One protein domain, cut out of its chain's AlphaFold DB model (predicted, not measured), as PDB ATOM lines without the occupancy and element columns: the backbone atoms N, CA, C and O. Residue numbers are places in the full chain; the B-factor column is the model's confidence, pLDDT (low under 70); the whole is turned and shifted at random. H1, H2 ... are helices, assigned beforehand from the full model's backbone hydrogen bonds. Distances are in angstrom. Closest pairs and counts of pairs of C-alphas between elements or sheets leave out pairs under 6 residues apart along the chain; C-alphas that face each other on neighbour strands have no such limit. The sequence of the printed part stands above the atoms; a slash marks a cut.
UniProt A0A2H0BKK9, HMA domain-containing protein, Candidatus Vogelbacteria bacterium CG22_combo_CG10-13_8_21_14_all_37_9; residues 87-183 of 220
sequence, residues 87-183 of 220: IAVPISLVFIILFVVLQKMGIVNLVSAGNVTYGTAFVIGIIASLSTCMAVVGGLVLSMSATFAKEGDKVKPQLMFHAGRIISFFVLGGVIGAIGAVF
ATOM      1  N   ILE A  87     488.007 257.121 393.963       83.31
ATOM      2  CA  ILE A  87     487.072 256.726 392.903       83.31
ATOM      3  C   ILE A  87     485.905 257.719 392.820       83.31
ATOM      4  O   ILE A  87     485.519 258.136 391.731       83.31
ATOM      5  N   ALA A  88     485.374 258.164 393.960       82.75
ATOM      6  CA  ALA A  88     484.217 259.058 394.000       82.75
ATOM      7  C   ALA A  88     484.503 260.448 393.397       82.75
ATOM      8  O   ALA A  88     483.668 260.990 392.666       82.75
ATOM      9  N   VAL A  89     485.684 261.019 393.663       88.56
ATOM     10  CA  VAL A  89     486.079 262.347 393.159       88.56
ATOM     11  C   VAL A  89     486.140 262.402 391.625       88.56
ATOM     12  O   VAL A  89     485.482 263.281 391.062       88.56
ATOM     13  N   PRO A  90     486.855 261.504 390.915       91.75
ATOM     14  CA  PRO A  90     486.899 261.551 389.456       91.75
ATOM     15  C   PRO A  90     485.533 261.291 388.821       91.75
ATOM     16  O   PRO A  90     485.188 261.978 387.865       91.75
ATOM     17  N   ILE A  91     484.719 260.381 389.371       90.62
ATOM     18  CA  ILE A  91     483.351 260.152 388.877       90.62
ATOM     19  C   ILE A  91     482.524 261.439 388.986       90.62
ATOM     20  O   ILE A  91     481.911 261.865 388.009       90.62
ATOM     21  N   SER A  92     482.559 262.098 390.147       87.31
ATOM     22  CA  SER A  92     481.851 263.366 390.367       87.31
ATOM     23  C   SER A  92     482.316 264.448 389.387       87.31
ATOM     24  O   SER A  92     481.493 265.147 388.797       87.31
ATOM     25  N   LEU A  93     483.627 264.547 389.152       94.75
ATOM     26  CA  LEU A  93     484.211 265.469 388.175       94.75
ATOM     27  C   LEU A  93     483.727 265.191 386.748       94.75
ATOM     28  O   LEU A  93     483.370 266.129 386.041       94.75
ATOM     29  N   VAL A  94     483.667 263.922 386.336       95.56
ATOM     30  CA  VAL A  94     483.149 263.525 385.018       95.56
ATOM     31  C   VAL A  94     481.693 263.959 384.854       95.56
ATOM     32  O   VAL A  94     481.354 264.541 383.826       95.56
ATOM     33  N   PHE A  95     480.845 263.754 385.866       90.88
ATOM     34  CA  PHE A  95     479.454 264.218 385.828       90.88
ATOM     35  C   PHE A  95     479.345 265.744 385.740       90.88
ATOM     36  O   PHE A  95     478.531 266.246 384.965       90.88
ATOM     37  N   ILE A  96     480.178 266.487 386.478       91.75
ATOM     38  CA  ILE A  96     480.213 267.956 386.411       91.75
ATOM     39  C   ILE A  96     480.630 268.420 385.011       91.75
ATOM     40  O   ILE A  96     479.971 269.278 384.425       91.75
ATOM     41  N   ILE A  97     481.693 267.840 384.447       94.75
ATOM     42  CA  ILE A  97     482.170 268.180 383.101       94.75
ATOM     43  C   ILE A  97     481.091 267.865 382.065       94.75
ATOM     44  O   ILE A  97     480.775 268.720 381.239       94.75
ATOM     45  N   LEU A  98     480.483 266.679 382.134       92.50
ATOM     46  CA  LEU A  98     479.390 266.280 381.251       92.50
ATOM     47  C   LEU A  98     478.223 267.270 381.337       92.50
ATOM     48  O   LEU A  98     477.728 267.719 380.307       92.50
ATOM     49  N   PHE A  99     477.819 267.657 382.547       86.56
ATOM     50  CA  PHE A  99     476.758 268.640 382.756       86.56
ATOM     51  C   PHE A  99     477.087 269.993 382.106       86.56
ATOM     52  O   PHE A  99     476.258 270.541 381.379       86.56
ATOM     53  N   VAL A 100     478.308 270.505 382.290       90.06
ATOM     54  CA  VAL A 100     478.758 271.766 381.674       90.06
ATOM     55  C   VAL A 100     478.788 271.666 380.145       90.06
ATOM     56  O   VAL A 100     478.378 272.601 379.455       90.06
ATOM     57  N   VAL A 101     479.226 270.531 379.593       92.44
ATOM     58  CA  VAL A 101     479.214 270.277 378.144       92.44
ATOM     59  C   VAL A 101     477.779 270.253 377.609       92.44
ATOM     60  O   VAL A 101     477.489 270.918 376.618       92.44
ATOM     61  N   LEU A 102     476.854 269.575 378.292       87.88
ATOM     62  CA  LEU A 102     475.431 269.557 377.931       87.88
ATOM     63  C   LEU A 102     474.790 270.955 378.004       87.88
ATOM     64  O   LEU A 102     473.962 271.288 377.153       87.88
ATOM     65  N   GLN A 103     475.183 271.789 378.976       84.31
ATOM     66  CA  GLN A 103     474.765 273.195 379.044       84.31
ATOM     67  C   GLN A 103     475.295 273.999 377.851       84.31
ATOM     68  O   GLN A 103     474.530 274.727 377.218       84.31
ATOM     69  N   LYS A 104     476.578 273.837 377.502       86.69
ATOM     70  CA  LYS A 104     477.209 274.512 376.354       86.69
ATOM     71  C   LYS A 104     476.601 274.096 375.013       86.69
ATOM     72  O   LYS A 104     476.475 274.937 374.132       86.69
ATOM     73  N   MET A 105     476.196 272.833 374.871       87.25
ATOM     74  CA  MET A 105     475.492 272.324 373.684       87.25
ATOM     75  C   MET A 105     474.009 272.734 373.629       87.25
ATOM     76  O   MET A 105     473.315 272.385 372.681       87.25
ATOM     77  N   GLY A 106     473.499 273.451 374.636       78.75
ATOM     78  CA  GLY A 106     472.122 273.950 374.667       78.75
ATOM     79  C   GLY A 106     471.056 272.900 374.999       78.75
ATOM     80  O   GLY A 106     469.882 273.245 375.092       78.75
ATOM     81  N   ILE A 107     471.442 271.645 375.256       78.69
ATOM     82  CA  ILE A 107     470.509 270.550 375.575       78.69
ATOM     83  C   ILE A 107     469.772 270.830 376.888       78.69
ATOM     84  O   ILE A 107     468.566 270.624 376.991       78.69
ATOM     85  N   VAL A 108     470.478 271.371 377.883       72.19
ATOM     86  CA  VAL A 108     469.881 271.748 379.177       72.19
ATOM     87  C   VAL A 108     468.927 272.942 379.030       72.19
ATOM     88  O   VAL A 108     467.921 273.026 379.731       72.19
ATOM     89  N   ASN A 109     469.188 273.836 378.072       69.88
ATOM     90  CA  ASN A 109     468.347 275.008 377.829       69.88
ATOM     91  C   ASN A 109     467.020 274.657 377.139       69.88
ATOM     92  O   ASN A 109     466.061 275.404 377.298       69.88
ATOM     93  N   LEU A 110     466.918 273.511 376.451       64.94
ATOM     94  CA  LEU A 110     465.649 273.016 375.890       64.94
ATOM     95  C   LEU A 110     464.617 272.670 376.974       64.94
ATOM     96  O   LEU A 110     463.419 272.767 376.731       64.94
ATOM     97  N   VAL A 111     465.072 272.299 378.174       61.22
ATOM     98  CA  VAL A 111     464.206 272.021 379.334       61.22
ATOM     99  C   VAL A 111     463.803 273.317 380.055       61.22
ATOM    100  O   VAL A 111     462.753 273.370 380.686       61.22
ATOM    101  N   SER A 112     464.620 274.369 379.933       58.16
ATOM    102  CA  SER A 112     464.426 275.672 380.589       58.16
ATOM    103  C   SER A 112     463.709 276.709 379.703       58.16
ATOM    104  O   SER A 112     463.280 277.756 380.186       58.16
ATOM    105  N   ALA A 113     463.584 276.457 378.394       55.59
ATOM    106  CA  ALA A 113     462.943 277.371 377.452       55.59
ATOM    107  C   ALA A 113     461.434 277.483 377.740       55.59
ATOM    108  O   ALA A 113     460.748 276.475 377.885       55.59
ATOM    109  N   GLY A 114     460.928 278.720 377.811       57.91
ATOM    110  CA  GLY A 114     459.663 279.128 378.447       57.91
ATOM    111  C   GLY A 114     458.334 278.539 377.950       57.91
ATOM    112  O   GLY A 114     457.291 279.024 378.370       57.91
ATOM    113  N   ASN A 115     458.336 277.501 377.109       62.09
ATOM    114  CA  ASN A 115     457.146 276.738 376.736       62.09
ATOM    115  C   ASN A 115     457.286 275.291 377.225       62.09
ATOM    116  O   ASN A 115     457.792 274.418 376.517       62.09
ATOM    117  N   VAL A 116     456.825 275.028 378.449       69.38
ATOM    118  CA  VAL A 116     456.753 273.666 378.989       69.38
ATOM    119  C   VAL A 116     455.603 272.936 378.294       69.38
ATOM    120  O   VAL A 116     454.435 273.130 378.617       69.38
ATOM    121  N   THR A 117     455.927 272.106 377.303       80.50
ATOM    122  CA  THR A 117     454.941 271.226 376.659       80.50
ATOM    123  C   THR A 117     454.577 270.056 377.579       80.50
ATOM    124  O   THR A 117     455.347 269.702 378.477       80.50
ATOM    125  N   TYR A 118     453.445 269.385 377.328       83.00
ATOM    126  CA  TYR A 118     453.092 268.153 378.050       83.00
ATOM    127  C   TYR A 118     454.182 267.073 377.945       83.00
ATOM    128  O   TYR A 118     454.417 266.347 378.909       83.00
ATOM    129  N   GLY A 119     454.899 267.007 376.815       82.38
ATOM    130  CA  GLY A 119     456.033 266.098 376.636       82.38
ATOM    131  C   GLY A 119     457.207 266.446 377.554       82.38
ATOM    132  O   GLY A 119     457.744 265.569 378.229       82.38
ATOM    133  N   THR A 120     457.557 267.731 377.650       79.31
ATOM    134  CA  THR A 120     458.606 268.210 378.563       79.31
ATOM    135  C   THR A 120     458.234 267.925 380.022       79.31
ATOM    136  O   THR A 120     459.051 267.386 380.765       79.31
ATOM    137  N   ALA A 121     456.989 268.204 380.422       79.06
ATOM    138  CA  ALA A 121     456.499 267.921 381.773       79.06
ATOM    139  C   ALA A 121     456.530 266.418 382.108       79.06
ATOM    140  O   ALA A 121     456.946 266.037 383.202       79.06
ATOM    141  N   PHE A 122     456.151 265.558 381.158       81.31
ATOM    142  CA  PHE A 122     456.193 264.105 381.324       81.31
ATOM    143  C   PHE A 122     457.624 263.582 381.523       81.31
ATOM    144  O   PHE A 122     457.882 262.824 382.459       81.31
ATOM    145  N   VAL A 123     458.576 264.031 380.697       82.50
ATOM    146  CA  VAL A 123     459.992 263.642 380.813       82.50
ATOM    147  C   VAL A 123     460.598 264.140 382.126       82.50
ATOM    148  O   VAL A 123     461.274 263.370 382.811       82.50
ATOM    149  N   ILE A 124     460.312 265.385 382.525       79.38
ATOM    150  CA  ILE A 124     460.729 265.920 383.831       79.38
ATOM    151  C   ILE A 124     460.172 265.047 384.963       79.38
ATOM    152  O   ILE A 124     460.912 264.698 385.881       79.38
ATOM    153  N   GLY A 125     458.900 264.641 384.882       78.19
ATOM    154  CA  GLY A 125     458.270 263.753 385.859       78.19
ATOM    155  C   GLY A 125     458.962 262.392 385.974       78.19
ATOM    156  O   GLY A 125     459.198 261.918 387.086       78.19
ATOM    157  N   ILE A 126     459.351 261.781 384.849       79.94
ATOM    158  CA  ILE A 126     460.118 260.524 384.842       79.94
ATOM    159  C   ILE A 126     461.480 260.720 385.513       79.94
ATOM    160  O   ILE A 126     461.827 259.963 386.420       79.94
ATOM    161  N   ILE A 127     462.238 261.742 385.108       79.31
ATOM    162  CA  ILE A 127     463.575 262.011 385.656       79.31
ATOM    163  C   ILE A 127     463.490 262.263 387.167       79.31
ATOM    164  O   ILE A 127     464.232 261.651 387.938       79.31
ATOM    165  N   ALA A 128     462.545 263.100 387.604       75.38
ATOM    166  CA  ALA A 128     462.308 263.377 389.016       75.38
ATOM    167  C   ALA A 128     461.917 262.110 389.792       75.38
ATOM    168  O   ALA A 128     462.369 261.909 390.916       75.38
ATOM    169  N   SER A 129     461.117 261.226 389.184       72.88
ATOM    170  CA  SER A 129     460.672 259.979 389.808       72.88
ATOM    171  C   SER A 129     461.800 258.961 390.014       72.88
ATOM    172  O   SER A 129     461.780 258.245 391.023       72.88
ATOM    173  N   LEU A 130     462.760 258.905 389.081       72.38
ATOM    174  CA  LEU A 130     463.857 257.926 389.041       72.38
ATOM    175  C   LEU A 130     465.149 258.396 389.738       72.38
ATOM    176  O   LEU A 130     465.966 257.563 390.111       72.38
ATOM    177  N   SER A 131     465.355 259.704 389.917       71.44
ATOM    178  CA  SER A 131     466.664 260.275 390.285       71.44
ATOM    179  C   SER A 131     467.156 259.956 391.705       71.44
ATOM    180  O   SER A 131     468.321 259.613 391.877       71.44
ATOM    181  N   THR A 132     466.329 260.130 392.738       63.84
ATOM    182  CA  THR A 132     466.840 260.182 394.133       63.84
ATOM    183  C   THR A 132     465.857 259.660 395.170       63.84
ATOM    184  O   THR A 132     466.259 259.040 396.153       63.84
ATOM    185  N   CYS A 133     464.554 259.808 394.934       67.75
ATOM    186  CA  CYS A 133     463.534 259.262 395.825       67.75
ATOM    187  C   CYS A 133     463.568 257.726 395.877       67.75
ATOM    188  O   CYS A 133     463.199 257.165 396.899       67.75
ATOM    189  N   MET A 134     464.058 257.030 394.844       64.62
ATOM    190  CA  MET A 134     464.188 255.565 394.878       64.62
ATOM    191  C   MET A 134     465.300 255.064 395.803       64.62
ATOM    192  O   MET A 134     465.159 253.978 396.348       64.62
ATOM    193  N   ALA A 135     466.361 255.841 396.044       65.38
ATOM    194  CA  ALA A 135     467.399 255.440 396.997       65.38
ATOM    195  C   ALA A 135     466.861 255.431 398.440       65.38
ATOM    196  O   ALA A 135     467.121 254.501 399.198       65.38
ATOM    197  N   VAL A 136     466.053 256.435 398.797       68.19
ATOM    198  CA  VAL A 136     465.443 256.551 400.133       68.19
ATOM    199  C   VAL A 136     464.217 255.650 400.262       68.19
ATOM    200  O   VAL A 136     464.098 254.856 401.191       68.19
ATOM    201  N   VAL A 137     463.288 255.753 399.314       78.62
ATOM    202  CA  VAL A 137     461.993 255.074 399.394       78.62
ATOM    203  C   VAL A 137     462.094 253.611 398.958       78.62
ATOM    204  O   VAL A 137     461.324 252.781 399.428       78.62
ATOM    205  N   GLY A 138     463.077 253.253 398.128       77.12
ATOM    206  CA  GLY A 138     463.316 251.867 397.719       77.12
ATOM    207  C   GLY A 138     463.648 250.953 398.897       77.12
ATOM    208  O   GLY A 138     463.112 249.851 398.962       77.12
ATOM    209  N   GLY A 139     464.438 251.426 399.871       77.06
ATOM    210  CA  GLY A 139     464.718 250.671 401.099       77.06
ATOM    211  C   GLY A 139     463.458 250.397 401.929       77.06
ATOM    212  O   GLY A 139     463.254 249.274 402.388       77.06
ATOM    213  N   LEU A 140     462.572 251.392 402.051       78.44
ATOM    214  CA  LEU A 140     461.282 251.260 402.741       78.44
ATOM    215  C   LEU A 140     460.334 250.293 402.015       78.44
ATOM    216  O   LEU A 140     459.713 249.430 402.630       78.44
ATOM    217  N   VAL A 141     460.227 250.416 400.691       82.75
ATOM    218  CA  VAL A 141     459.374 249.533 399.885       82.75
ATOM    219  C   VAL A 141     459.894 248.100 399.923       82.75
ATOM    220  O   VAL A 141     459.092 247.168 399.988       82.75
ATOM    221  N   LEU A 142     461.214 247.902 399.918       79.94
ATOM    222  CA  LEU A 142     461.821 246.578 400.001       79.94
ATOM    223  C   LEU A 142     461.571 245.923 401.362       79.94
ATOM    224  O   LEU A 142     461.193 244.755 401.397       79.94
ATOM    225  N   SER A 143     461.720 246.662 402.466       77.88
ATOM    226  CA  SER A 143     461.459 246.123 403.806       77.88
ATOM    227  C   SER A 143     459.988 245.739 403.988       77.88
ATOM    228  O   SER A 143     459.699 244.638 404.450       77.88
ATOM    229  N   MET A 144     459.050 246.574 403.524       81.94
ATOM    230  CA  MET A 144     457.625 246.217 403.496       81.94
ATOM    231  C   MET A 144     457.357 245.012 402.590       81.94
ATOM    232  O   MET A 144     456.639 244.095 402.983       81.94
ATOM    233  N   SER A 145     457.953 244.973 401.397       83.69
ATOM    234  CA  SER A 145     457.780 243.850 400.466       83.69
ATOM    235  C   SER A 145     458.301 242.540 401.056       83.69
ATOM    236  O   SER A 145     457.676 241.505 400.855       83.69
ATOM    237  N   ALA A 146     459.398 242.568 401.817       82.38
ATOM    238  CA  ALA A 146     459.926 241.397 402.510       82.38
ATOM    239  C   ALA A 146     458.958 240.877 403.586       82.38
ATOM    240  O   ALA A 146     458.778 239.667 403.708       82.38
ATOM    241  N   THR A 147     458.297 241.773 404.325       81.44
ATOM    242  CA  THR A 147     457.270 241.404 405.312       81.44
ATOM    243  C   THR A 147     456.049 240.773 404.644       81.44
ATOM    244  O   THR A 147     455.672 239.659 404.992       81.44
ATOM    245  N   PHE A 148     455.480 241.422 403.626       82.94
ATOM    246  CA  PHE A 148     454.302 240.915 402.908       82.94
ATOM    247  C   PHE A 148     454.598 239.639 402.097       82.94
ATOM    248  O   PHE A 148     453.736 238.774 401.950       82.94
ATOM    249  N   ALA A 149     455.838 239.458 401.630       83.75
ATOM    250  CA  ALA A 149     456.259 238.220 400.982       83.75
ATOM    251  C   ALA A 149     456.229 237.009 401.932       83.75
ATOM    252  O   ALA A 149     455.982 235.902 401.455       83.75
ATOM    253  N   LYS A 150     456.434 237.196 403.251       78.88
ATOM    254  CA  LYS A 150     456.261 236.123 404.253       78.88
ATOM    255  C   LYS A 150     454.797 235.698 404.401       78.88
ATOM    256  O   LYS A 150     454.533 234.537 404.686       78.88
ATOM    257  N   GLU A 151     453.865 236.614 404.153       79.81
ATOM    258  CA  GLU A 151     452.416 236.366 404.135       79.81
ATOM    259  C   GLU A 151     451.917 235.851 402.768       79.81
ATOM    260  O   GLU A 151     450.730 235.592 402.591       79.81
ATOM    261  N   GLY A 152     452.821 235.675 401.795       84.00
ATOM    262  CA  GLY A 152     452.526 235.146 400.461       84.00
ATOM    263  C   GLY A 152     452.162 236.195 399.406       84.00
ATOM    264  O   GLY A 152     452.011 235.838 398.236       84.00
ATOM    265  N   ASP A 153     452.083 237.483 399.757       81.06
ATOM    266  CA  ASP A 153     451.626 238.539 398.846       81.06
ATOM    267  C   ASP A 153     452.770 239.464 398.401       81.06
ATOM    268  O   ASP A 153     453.149 240.429 399.061       81.06
ATOM    269  N   LYS A 154     453.347 239.164 397.235       81.50
ATOM    270  CA  LYS A 154     454.500 239.902 396.684       81.50
ATOM    271  C   LYS A 154     454.100 241.129 395.858       81.50
ATOM    272  O   LYS A 154     454.944 241.975 395.574       81.50
ATOM    273  N   VAL A 155     452.838 241.216 395.432       85.56
ATOM    274  CA  VAL A 155     452.378 242.198 394.432       85.56
ATOM    275  C   VAL A 155     451.665 243.370 395.095       85.56
ATOM    276  O   VAL A 155     451.871 244.521 394.707       85.56
ATOM    277  N   LYS A 156     450.872 243.100 396.133       86.50
ATOM    278  CA  LYS A 156     450.134 244.118 396.881       86.50
ATOM    279  C   LYS A 156     450.999 245.263 397.430       86.50
ATOM    280  O   LYS A 156     450.619 246.407 397.182       86.50
ATOM    281  N   PRO A 157     452.154 245.039 398.093       84.94
ATOM    282  CA  PRO A 157     452.974 246.145 398.602       84.94
ATOM    283  C   PRO A 157     453.490 247.071 397.487       84.94
ATOM    284  O   PRO A 157     453.468 248.290 397.645       84.94
ATOM    285  N   GLN A 158     453.878 246.522 396.330       84.12
ATOM    286  CA  GLN A 158     454.299 247.312 395.166       84.12
ATOM    287  C   GLN A 158     453.132 248.113 394.579       84.12
ATOM    288  O   GLN A 158     453.262 249.311 394.327       84.12
ATOM    289  N   LEU A 159     451.978 247.468 394.391       89.00
ATOM    290  CA  LEU A 159     450.808 248.113 393.808       89.00
ATOM    291  C   LEU A 159     450.284 249.244 394.700       89.00
ATOM    292  O   LEU A 159     450.048 250.344 394.205       89.00
ATOM    293  N   MET A 160     450.154 249.004 396.009       87.75
ATOM    294  CA  MET A 160     449.699 250.015 396.968       87.75
ATOM    295  C   MET A 160     450.661 251.204 397.026       87.75
ATOM    296  O   MET A 160     450.211 252.349 397.049       87.75
ATOM    297  N   PHE A 161     451.973 250.950 396.987       85.56
ATOM    298  CA  PHE A 161     452.979 252.007 396.986       85.56
ATOM    299  C   PHE A 161     452.890 252.891 395.732       85.56
ATOM    300  O   PHE A 161     452.784 254.114 395.842       85.56
ATOM    301  N   HIS A 162     452.889 252.294 394.534       85.19
ATOM    302  CA  HIS A 162     452.849 253.066 393.286       85.19
ATOM    303  C   HIS A 162     451.499 253.754 393.078       85.19
ATOM    304  O   HIS A 162     451.473 254.911 392.661       85.19
ATOM    305  N   ALA A 163     450.385 253.106 393.433       89.81
ATOM    306  CA  ALA A 163     449.064 253.729 393.393       89.81
ATOM    307  C   ALA A 163     448.984 254.929 394.348       89.81
ATOM    308  O   ALA A 163     448.581 256.019 393.941       89.81
ATOM    309  N   GLY A 164     449.445 254.765 395.594       89.44
ATOM    310  CA  GLY A 164     449.504 255.848 396.575       89.44
ATOM    311  C   GLY A 164     450.388 257.007 396.115       89.44
ATOM    312  O   GLY A 164     450.019 258.168 396.299       89.44
ATOM    313  N   ARG A 165     451.511 256.710 395.445       85.94
ATOM    314  CA  ARG A 165     452.404 257.714 394.852       85.94
ATOM    315  C   ARG A 165     451.721 258.496 393.732       85.94
ATOM    316  O   ARG A 165     451.787 259.721 393.744       85.94
ATOM    317  N   ILE A 166     451.050 257.817 392.798       87.62
ATOM    318  CA  ILE A 166     450.327 258.462 391.689       87.62
ATOM    319  C   ILE A 166     449.228 259.377 392.231       87.62
ATOM    320  O   ILE A 166     449.164 260.544 391.848       87.62
ATOM    321  N   ILE A 167     448.408 258.876 393.160       93.06
ATOM    322  CA  ILE A 167     447.314 259.648 393.764       93.06
ATOM    323  C   ILE A 167     447.871 260.858 394.521       93.06
ATOM    324  O   ILE A 167     447.434 261.982 394.287       93.06
ATOM    325  N   SER A 168     448.873 260.654 395.381       89.81
ATOM    326  CA  SER A 168     449.478 261.737 396.167       89.81
ATOM    327  C   SER A 168     450.113 262.803 395.282       89.81
ATOM    328  O   SER A 168     449.914 263.989 395.521       89.81
ATOM    329  N   PHE A 169     450.854 262.411 394.242       86.62
ATOM    330  CA  PHE A 169     451.491 263.365 393.333       86.62
ATOM    331  C   PHE A 169     450.477 264.116 392.478       86.62
ATOM    332  O   PHE A 169     450.655 265.309 392.254       86.62
ATOM    333  N   PHE A 170     449.400 263.457 392.046       88.31
ATOM    334  CA  PHE A 170     448.317 264.120 391.332       88.31
ATOM    335  C   PHE A 170     447.620 265.162 392.217       88.31
ATOM    336  O   PHE A 170     447.469 266.312 391.812       88.31
ATOM    337  N   VAL A 171     447.256 264.788 393.448       95.31
ATOM    338  CA  VAL A 171     446.557 265.681 394.384       95.31
ATOM    339  C   VAL A 171     447.464 266.823 394.841       95.31
ATOM    340  O   VAL A 171     447.117 267.987 394.657       95.31
ATOM    341  N   LEU A 172     448.638 266.521 395.402       92.06
ATOM    342  CA  LEU A 172     449.555 267.544 395.917       92.06
ATOM    343  C   LEU A 172     450.122 268.410 394.791       92.06
ATOM    344  O   LEU A 172     450.222 269.624 394.949       92.06
ATOM    345  N   GLY A 173     450.445 267.813 393.640       87.69
ATOM    346  CA  GLY A 173     450.874 268.549 392.453       87.69
ATOM    347  C   GLY A 173     449.779 269.475 391.927       87.69
ATOM    348  O   GLY A 173     450.064 270.627 391.608       87.69
ATOM    349  N   GLY A 174     448.523 269.019 391.914       89.75
ATOM    350  CA  GLY A 174     447.367 269.843 391.560       89.75
ATOM    351  C   GLY A 174     447.163 271.019 392.516       89.75
ATOM    352  O   GLY A 174     446.987 272.148 392.063       89.75
ATOM    353  N   VAL A 175     447.263 270.789 393.831       94.38
ATOM    354  CA  VAL A 175     447.175 271.849 394.852       94.38
ATOM    355  C   VAL A 175     448.291 272.880 394.674       94.38
ATOM    356  O   VAL A 175     448.016 274.077 394.623       94.38
ATOM    357  N   ILE A 176     449.542 272.436 394.529       90.00
ATOM    358  CA  ILE A 176     450.687 273.333 394.324       90.00
ATOM    359  C   ILE A 176     450.541 274.108 393.009       90.00
ATOM    360  O   ILE A 176     450.811 275.305 392.981       90.00
ATOM    361  N   GLY A 177     450.073 273.462 391.938       87.75
ATOM    362  CA  GLY A 177     449.808 274.110 390.654       87.75
ATOM    363  C   GLY A 177     448.724 275.187 390.747       87.75
ATOM    364  O   GLY A 177     448.909 276.284 390.226       87.75
ATOM    365  N   ALA A 178     447.632 274.915 391.466       91.62
ATOM    366  CA  ALA A 178     446.568 275.889 391.706       91.62
ATOM    367  C   ALA A 178     447.060 277.094 392.528       91.62
ATOM    368  O   ALA A 178     446.750 278.234 392.191       91.62
ATOM    369  N   ILE A 179     447.877 276.858 393.563       92.12
ATOM    370  CA  ILE A 179     448.521 277.932 394.336       92.12
ATOM    371  C   ILE A 179     449.478 278.731 393.440       92.12
ATOM    372  O   ILE A 179     449.453 279.959 393.451       92.12
ATOM    373  N   GLY A 180     450.281 278.052 392.620       87.00
ATOM    374  CA  GLY A 180     451.226 278.679 391.696       87.00
ATOM    375  C   GLY A 180     450.563 279.550 390.624       87.00
ATOM    376  O   GLY A 180     451.175 280.507 390.159       87.00
ATOM    377  N   ALA A 181     449.306 279.267 390.266       86.94
ATOM    378  CA  ALA A 181     448.540 280.072 389.314       86.94
ATOM    379  C   ALA A 181     448.157 281.459 389.862       86.94
ATOM    380  O   ALA A 181     447.967 282.391 389.084       86.94
ATOM    381  N   VAL A 182     448.053 281.603 391.188       91.88
ATOM    382  CA  VAL A 182     447.713 282.873 391.856       91.88
ATOM    383  C   VAL A 182     448.906 283.511 392.568       91.88
ATOM    384  O   VAL A 182     448.884 284.706 392.856       91.88
ATOM    385  N   PHE A 183     449.951 282.733 392.852       86.25
ATOM    386  CA  PHE A 183     451.110 283.160 393.620       86.25
ATOM    387  C   PHE A 183     452.410 282.682 392.969       86.25
ATOM    388  O   PHE A 183     452.773 281.509 393.038       86.25
TER     389      PHE A 183
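Overview. This is residues 87 to 183 of the 220 residues of the protein "HMA domain-containing protein" of Candidatus Vogelbacteria bacterium CG22_combo_CG10-13_8_21_14_all_37_9 (UniProt A0A2H0BKK9). This is an open, flat string of five helices with no common core: it steps from H1 through short H2 to H3 and H4, and then H5, the longest helix, folds back from the far end of H4 as a narrow V. Residues 87 to 98 and 101 to 104 of H1 stick out at one end, and residues 166 to 182 of H5 stand free too. The printed part has 97 residues with five named helices, H1 to H5 in order, and no named strand; the class is all helix. It is only just loose, close to extended, with a radius of gyration of the C-alphas of 18.6 A and spans of 53 by 47 by 22 A.

Arrangement. H1, residues 87 to 104, and H2, residues 107 to 112, are close but not clearly touching; their closest C-alphas, Leu 102 and Val 108, are 6.1 A apart. H2 is close to but not clearly touching H3, residues 118 to 131, with closest C-alphas Val 111 and Thr 120 at 6.8 A. H3 and H4, residues 133 to 150, meet only through their link. H4 has a kink of 29 degrees near residue 140. With residues 141 to 148 alone it touches residues 156 to 161 of H5, residues 156 to 182; the closest C-alphas, Ser 145 and Pro 157, are 5.6 A apart. This helical hairpin runs opposite ways at a shallow tilt of 32 degrees, only just short of steep. H3 and H5 are apart. Every O i to N i+4 pair is within hydrogen-bond range in H1 and H3, against 12 of 14 in H4, 22 of 23 in H5 and 0 of 2 in H2, where 3 of 3 O i to N i+3 pairs are.

Along the chain. H1 begins at C-alpha 87 (487.072, 256.726, 392.903) and is 26.2 A long. H2 measures 9.4 A, H3 19.9 A and H4 25.7 A. H5 is 39.2 A long and ends at C-alpha 182 (447.713, 282.873, 391.856).

Size, cuts and confidence. The C-alphas farthest apart, Lys 104 and Glu 151, are 53.3 A apart. The printed part has no cut, and its four links are tight. Residues 109 to 116 and 132 to 136 have pLDDT under 70.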